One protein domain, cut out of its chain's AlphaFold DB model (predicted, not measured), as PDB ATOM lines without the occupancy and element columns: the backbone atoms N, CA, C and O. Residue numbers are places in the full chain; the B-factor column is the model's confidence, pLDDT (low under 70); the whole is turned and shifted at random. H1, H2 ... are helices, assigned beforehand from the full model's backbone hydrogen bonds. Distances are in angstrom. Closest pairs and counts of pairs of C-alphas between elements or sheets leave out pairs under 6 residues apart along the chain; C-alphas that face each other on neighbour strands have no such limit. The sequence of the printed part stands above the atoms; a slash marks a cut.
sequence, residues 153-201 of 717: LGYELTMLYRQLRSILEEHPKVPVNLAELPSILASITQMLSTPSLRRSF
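AT A GLANCE: This is residues 153 to 201 of the 717 residues of the protein "Ras-GAP domain-containing protein" of Hymenolepis diminuta (UniProt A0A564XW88). What is the shape? Helices H1 and H2 stand at a steep angle, joined by a loop, and short H3 turns off beyond the far end of H2. What makes it up? The 49 printed residues, with three named helices in the order H1, H2, H3 and no named strand, are all helix in class, loose with a radius of gyration of the C-alphas of 12.3 A, and span 36 by 19 by 18 A.

HOW THE PARTS SIT: Which helices touch? H1, residues 153 to 170, and H2, residues 181 to 193, only just touch, with 3 pairs of C-alphas within 8 A, through residues 161 to 168 and 182 to 185 alone. Their closest C-alphas, of Tyr 161 and Leu 185, are 7.0 A apart, and they run opposite ways at a steep tilt of 66 degrees. Where is the third? H3, residues 195 to 201, is apart from H1 and close to but not clearly touching H2, about perpendicular at 84 degrees; the closest C-alphas, of Met 191 and Leu 197, are 7.4 A apart. Are the backbones helical? Every O i to N i+4 pair is within hydrogen-bond range in H1 and H2, and 2 of 3 in H3.

IN THESE COORDINATES: Where does H1 begin? C-alpha 153 is at (24.614, -15.536, 41.257), and H1 is 25.6 A long. Where does H3 end? H2 is 18.3 A long and H3 10.5 A, ending at C-alpha 201, (24.854, -4.301, 28.484).

THE WHOLE: Is it unbroken? The printed part has no cut and no long link. Where is confidence low? Residues 195 to 201 are under 70.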
ATOM      1  N   LEU A 153      25.306 -16.439  40.346       88.19
ATOM      2  CA  LEU A 153      24.614 -15.536  41.257       88.19
ATOM      3  C   LEU A 153      23.675 -14.563  40.518       88.19
ATOM      4  O   LEU A 153      22.673 -14.143  41.090       88.19
ATOM      5  N   GLY A 154      23.959 -14.213  39.259       88.19
ATOM      6  CA  GLY A 154      23.089 -13.349  38.457       88.19
ATOM      7  C   GLY A 154      21.786 -14.048  38.071       88.19
ATOM      8  O   GLY A 154      20.706 -13.457  38.184       88.19
ATOM      9  N   TYR A 155      21.872 -15.321  37.681       88.31
ATOM     10  CA  TYR A 155      20.709 -16.170  37.428       88.31
ATOM     11  C   TYR A 155      19.880 -16.390  38.703       88.31
ATOM     12  O   TYR A 155      18.681 -16.099  38.709       88.31
ATOM     13  N   GLU A 156      20.514 -16.804  39.804       91.44
ATOM     14  CA  GLU A 156      19.821 -17.087  41.070       91.44
ATOM     15  C   GLU A 156      19.133 -15.843  41.656       91.44
ATOM     16  O   GLU A 156      17.965 -15.901  42.046       91.44
ATOM     17  N   LEU A 157      19.792 -14.675  41.636       90.25
ATOM     18  CA  LEU A 157      19.167 -13.413  42.054       90.25
ATOM     19  C   LEU A 157      17.983 -13.023  41.155       90.25
ATOM     20  O   LEU A 157      17.003 -12.462  41.646       90.25
ATOM     21  N   THR A 158      18.034 -13.344  39.860       90.81
ATOM     22  CA  THR A 158      16.917 -13.105  38.930       90.81
ATOM     23  C   THR A 158      15.736 -14.036  39.225       90.81
ATOM     24  O   THR A 158      14.584 -13.594  39.214       90.81
ATOM     25  N   MET A 159      16.001 -15.310  39.537       91.69
ATOM     26  CA  MET A 159      14.969 -16.266  39.952       91.69
ATOM     27  C   MET A 159      14.320 -15.858  41.277       91.69
ATOM     28  O   MET A 159      13.090 -15.839  41.369       91.69
ATOM     29  N   LEU A 160      15.128 -15.447  42.259       92.44
ATOM     30  CA  LEU A 160      14.657 -14.941  43.544       92.44
ATOM     31  C   LEU A 160      13.823 -13.660  43.380       92.44
ATOM     32  O   LEU A 160      12.723 -13.586  43.923       92.44
ATOM     33  N   TYR A 161      14.280 -12.684  42.585       90.06
ATOM     34  CA  TYR A 161      13.509 -11.475  42.260       90.06
ATOM     35  C   TYR A 161      12.134 -11.826  41.672       90.06
ATOM     36  O   TYR A 161      11.121 -11.291  42.122       90.06
ATOM     37  N   ARG A 162      12.081 -12.758  40.706       88.44
ATOM     38  CA  ARG A 162      10.828 -13.202  40.071       88.44
ATOM     39  C   ARG A 162       9.864 -13.815  41.092       88.44
ATOM     40  O   ARG A 162       8.682 -13.478  41.084       88.44
ATOM     41  N   GLN A 163      10.359 -14.685  41.971       90.69
ATOM     42  CA  GLN A 163       9.551 -15.331  43.010       90.69
ATOM     43  C   GLN A 163       9.055 -14.332  44.063       90.69
ATOM     44  O   GLN A 163       7.857 -14.275  44.333       90.69
ATOM     45  N   LEU A 164       9.949 -13.506  44.617       89.62
ATOM     46  CA  LEU A 164       9.598 -12.506  45.631       89.62
ATOM     47  C   LEU A 164       8.608 -11.472  45.098       89.62
ATOM     48  O   LEU A 164       7.711 -11.059  45.827       89.62
ATOM     49  N   ARG A 165       8.733 -11.082  43.825       85.44
ATOM     50  CA  ARG A 165       7.774 -10.194  43.173       85.44
ATOM     51  C   ARG A 165       6.390 -10.835  43.045       85.44
ATOM     52  O   ARG A 165       5.423 -10.187  43.421       85.44
ATOM     53  N   SER A 166       6.299 -12.087  42.589       87.69
ATOM     54  CA  SER A 166       5.022 -12.823  42.510       87.69
ATOM     55  C   SER A 166       4.337 -12.903  43.879       87.69
ATOM     56  O   SER A 166       3.163 -12.575  44.012       87.69
ATOM     57  N   ILE A 167       5.098 -13.254  44.923       87.19
ATOM     58  CA  ILE A 167       4.593 -13.338  46.302       87.19
ATOM     59  C   ILE A 167       4.141 -11.962  46.813       87.19
ATOM     60  O   ILE A 167       3.140 -11.873  47.514       87.19
ATOM     61  N   LEU A 168       4.844 -10.881  46.466       84.69
ATOM     62  CA  LEU A 168       4.486  -9.521  46.878       84.69
ATOM     63  C   LEU A 168       3.241  -8.982  46.150       84.69
ATOM     64  O   LEU A 168       2.473  -8.225  46.744       84.69
ATOM     65  N   GLU A 169       3.032  -9.376  44.891       82.69
ATOM     66  CA  GLU A 169       1.816  -9.071  44.123       82.69
ATOM     67  C   GLU A 169       0.591  -9.814  44.709       82.69
ATOM     68  O   GLU A 169      -0.485  -9.225  44.812       82.69
ATOM     69  N   GLU A 170       0.758 -11.051  45.195       83.50
ATOM     70  CA  GLU A 170      -0.285 -11.820  45.905       83.50
ATOM     71  C   GLU A 170      -0.495 -11.378  47.372       83.50
ATOM     72  O   GLU A 170      -1.605 -11.458  47.912       83.50
ATOM     73  N   HIS A 171       0.560 -10.915  48.049       80.06
ATOM     74  CA  HIS A 171       0.569 -10.573  49.476       80.06
ATOM     75  C   HIS A 171       1.187  -9.183  49.736       80.06
ATOM     76  O   HIS A 171       2.308  -9.073  50.239       80.06
ATOM     77  N   PRO A 172       0.434  -8.087  49.503       74.38
ATOM     78  CA  PRO A 172       0.941  -6.717  49.657       74.38
ATOM     79  C   PRO A 172       1.214  -6.295  51.115       74.38
ATOM     80  O   PRO A 172       1.796  -5.237  51.359       74.38
ATOM     81  N   LYS A 173       0.796  -7.090  52.111       76.88
ATOM     82  CA  LYS A 173       1.038  -6.831  53.542       76.88
ATOM     83  C   LYS A 173       2.359  -7.457  53.991       76.88
ATOM     84  O   LYS A 173       2.383  -8.539  54.571       76.88
ATOM     85  N   VAL A 174       3.457  -6.751  53.739       77.12
ATOM     86  CA  VAL A 174       4.805  -7.181  54.136       77.12
ATOM     87  C   VAL A 174       5.041  -6.936  55.638       77.12
ATOM     88  O   VAL A 174       4.690  -5.863  56.135       77.12
ATOM     89  N   PRO A 175       5.648  -7.882  56.387       79.50
ATOM     90  CA  PRO A 175       6.061  -7.653  57.771       79.50
ATOM     91  C   PRO A 175       7.026  -6.466  57.899       79.50
ATOM     92  O   PRO A 175       7.898  -6.286  57.054       79.50
ATOM     93  N   VAL A 176       6.941  -5.706  58.997       76.38
ATOM     94  CA  VAL A 176       7.762  -4.492  59.221       76.38
ATOM     95  C   VAL A 176       9.271  -4.771  59.102       76.38
ATOM     96  O   VAL A 176      10.008  -3.958  58.554       76.38
ATOM     97  N   ASN A 177       9.716  -5.964  59.509       79.94
ATOM     98  CA  ASN A 177      11.109  -6.426  59.403       79.94
ATOM     99  C   ASN A 177      11.627  -6.558  57.953       79.94
ATOM    100  O   ASN A 177      12.820  -6.750  57.750       79.94
ATOM    101  N   LEU A 178      10.739  -6.505  56.956       81.25
ATOM    102  CA  LEU A 178      11.031  -6.616  55.525       81.25
ATOM    103  C   LEU A 178      10.558  -5.373  54.743       81.25
ATOM    104  O   LEU A 178      10.441  -5.425  53.521       81.25
ATOM    105  N   ALA A 179      10.291  -4.248  55.419       79.38
ATOM    106  CA  ALA A 179       9.737  -3.035  54.804       79.38
ATOM    107  C   ALA A 179      10.600  -2.434  53.671       79.38
ATOM    108  O   ALA A 179      10.072  -1.765  52.784       79.38
ATOM    109  N   GLU A 180      11.910  -2.695  53.660       83.69
ATOM    110  CA  GLU A 180      12.818  -2.256  52.589       83.69
ATOM    111  C   GLU A 180      12.711  -3.116  51.316       83.69
ATOM    112  O   GLU A 180      12.989  -2.632  50.217       83.69
ATOM    113  N   LEU A 181      12.265  -4.374  51.429       85.44
ATOM    114  CA  LEU A 181      12.252  -5.328  50.318       85.44
ATOM    115  C   LEU A 181      11.374  -4.866  49.134       85.44
ATOM    116  O   LEU A 181      11.871  -4.902  48.006       85.44
ATOM    117  N   PRO A 182      10.136  -4.356  49.323       83.12
ATOM    118  CA  PRO A 182       9.349  -3.769  48.234       83.12
ATOM    119  C   PRO A 182      10.062  -2.626  47.503       83.12
ATOM    120  O   PRO A 182       9.981  -2.541  46.281       83.12
ATOM    121  N   SER A 183      10.795  -1.776  48.231       83.69
ATOM    122  CA  SER A 183      11.549  -0.655  47.654       83.69
ATOM    123  C   SER A 183      12.709  -1.150  46.782       83.69
ATOM    124  O   SER A 183      12.888  -0.696  45.650       83.69
ATOM    125  N   ILE A 184      13.445  -2.158  47.263       87.25
ATOM    126  CA  ILE A 184      14.533  -2.808  46.517       87.25
ATOM    127  C   ILE A 184      13.992  -3.468  45.237       87.25
ATOM    128  O   ILE A 184      14.530  -3.242  44.151       87.25
ATOM    129  N   LEU A 185      12.895  -4.228  45.328       86.00
ATOM    130  CA  LEU A 185      12.263  -4.872  44.170       86.00
ATOM    131  C   LEU A 185      11.712  -3.840  43.167       86.00
ATOM    132  O   LEU A 185      11.868  -4.020  41.956       86.00
ATOM    133  N   ALA A 186      11.121  -2.737  43.635       84.94
ATOM    134  CA  ALA A 186      10.662  -1.643  42.779       84.94
ATOM    135  C   ALA A 186      11.831  -0.962  42.045       84.94
ATOM    136  O   ALA A 186      11.757  -0.769  40.831       84.94
ATOM    137  N   SER A 187      12.940  -0.692  42.742       85.75
ATOM    138  CA  SER A 187      14.170  -0.139  42.156       85.75
ATOM    139  C   SER A 187      14.755  -1.053  41.070       85.75
ATOM    140  O   SER A 187      15.011  -0.606  39.949       85.75
ATOM    141  N   ILE A 188      14.861  -2.362  41.332       86.12
ATOM    142  CA  ILE A 188      15.283  -3.356  40.327       86.12
ATOM    143  C   ILE A 188      14.338  -3.340  39.116       86.12
ATOM    144  O   ILE A 188      14.792  -3.306  37.971       86.12
ATOM    145  N   THR A 189      13.023  -3.284  39.348       85.19
ATOM    146  CA  THR A 189      12.011  -3.212  38.279       85.19
ATOM    147  C   THR A 189      12.167  -1.949  37.428       85.19
ATOM    148  O   THR A 189      12.103  -2.017  36.199       85.19
ATOM    149  N   GLN A 190      12.431  -0.800  38.055       84.56
ATOM    150  CA  GLN A 190      12.666   0.475  37.378       84.56
ATOM    151  C   GLN A 190      13.948   0.439  36.532       84.56
ATOM    152  O   GLN A 190      13.932   0.848  35.367       84.56
ATOM    153  N   MET A 191      15.041  -0.122  37.064       79.38
ATOM    154  CA  MET A 191      16.291  -0.316  36.316       79.38
ATOM    155  C   MET A 191      16.102  -1.238  35.100       79.38
ATOM    156  O   MET A 191      16.539  -0.894  34.004       79.38
ATOM    157  N   LEU A 192      15.392  -2.363  35.257       77.12
ATOM    158  CA  LEU A 192      15.091  -3.307  34.166       77.12
ATOM    159  C   LEU A 192      14.165  -2.720  33.085       77.12
ATOM    160  O   LEU A 192      14.236  -3.129  31.920       77.12
ATOM    161  N   SER A 193      13.320  -1.760  33.466       76.19
ATOM    162  CA  SER A 193      12.403  -1.043  32.568       76.19
ATOM    163  C   SER A 193      13.072   0.121  31.823       76.19
ATOM    164  O   SER A 193      12.512   0.630  30.855       76.19
ATOM    165  N   THR A 194      14.269   0.550  32.236       73.81
ATOM    166  CA  THR A 194      14.943   1.726  31.665       73.81
ATOM    167  C   THR A 194      15.773   1.346  30.418       73.81
ATOM    168  O   THR A 194      16.770   0.624  30.525       73.81
ATOM    169  N   PRO A 195      15.435   1.836  29.204       58.03
ATOM    170  CA  PRO A 195      15.989   1.316  27.945       58.03
ATOM    171  C   PRO A 195      17.447   1.717  27.648       58.03
ATOM    172  O   PRO A 195      18.062   1.161  26.735       58.03
ATOM    173  N   SER A 196      18.023   2.671  28.385       59.28
ATOM    174  CA  SER A 196      19.435   3.061  28.249       59.28
ATOM    175  C   SER A 196      20.389   2.000  28.810       59.28
ATOM    176  O   SER A 196      21.427   1.733  28.203       59.28
ATOM    177  N   LEU A 197      20.017   1.332  29.909       53.69
ATOM    178  CA  LEU A 197      20.857   0.314  30.544       53.69
ATOM    179  C   LEU A 197      20.944  -0.965  29.696       53.69
ATOM    180  O   LEU A 197      22.036  -1.502  29.511       53.69
ATOM    181  N   ARG A 198      19.825  -1.393  29.082       53.78
ATOM    182  CA  ARG A 198      19.811  -2.523  28.129       53.78
ATOM    183  C   ARG A 198      20.811  -2.331  26.988       53.78
ATOM    184  O   ARG A 198      21.529  -3.272  26.674       53.78
ATOM    185  N   ARG A 199      20.895  -1.120  26.419       52.56
ATOM    186  CA  ARG A 199      21.847  -0.793  25.340       52.56
ATOM    187  C   ARG A 199      23.307  -0.870  25.790       52.56
ATOM    188  O   ARG A 199      24.156  -1.326  25.029       52.56
ATOM    189  N   SER A 200      23.597  -0.466  27.027       54.09
ATOM    190  CA  SER A 200      24.947  -0.556  27.596       54.09
ATOM    191  C   SER A 200      25.396  -2.017  27.747       54.09
ATOM    192  O   SER A 200      26.453  -2.403  27.248       54.09
ATOM    193  N   PHE A 201      24.545  -2.875  28.323       52.88
ATOM    194  CA  PHE A 201      24.854  -4.301  28.484       52.88
ATOM    195  C   PHE A 201      24.859  -5.086  27.159       52.88
ATOM    196  O   PHE A 201      25.718  -5.948  26.968       52.88
TER     197      PHE A 201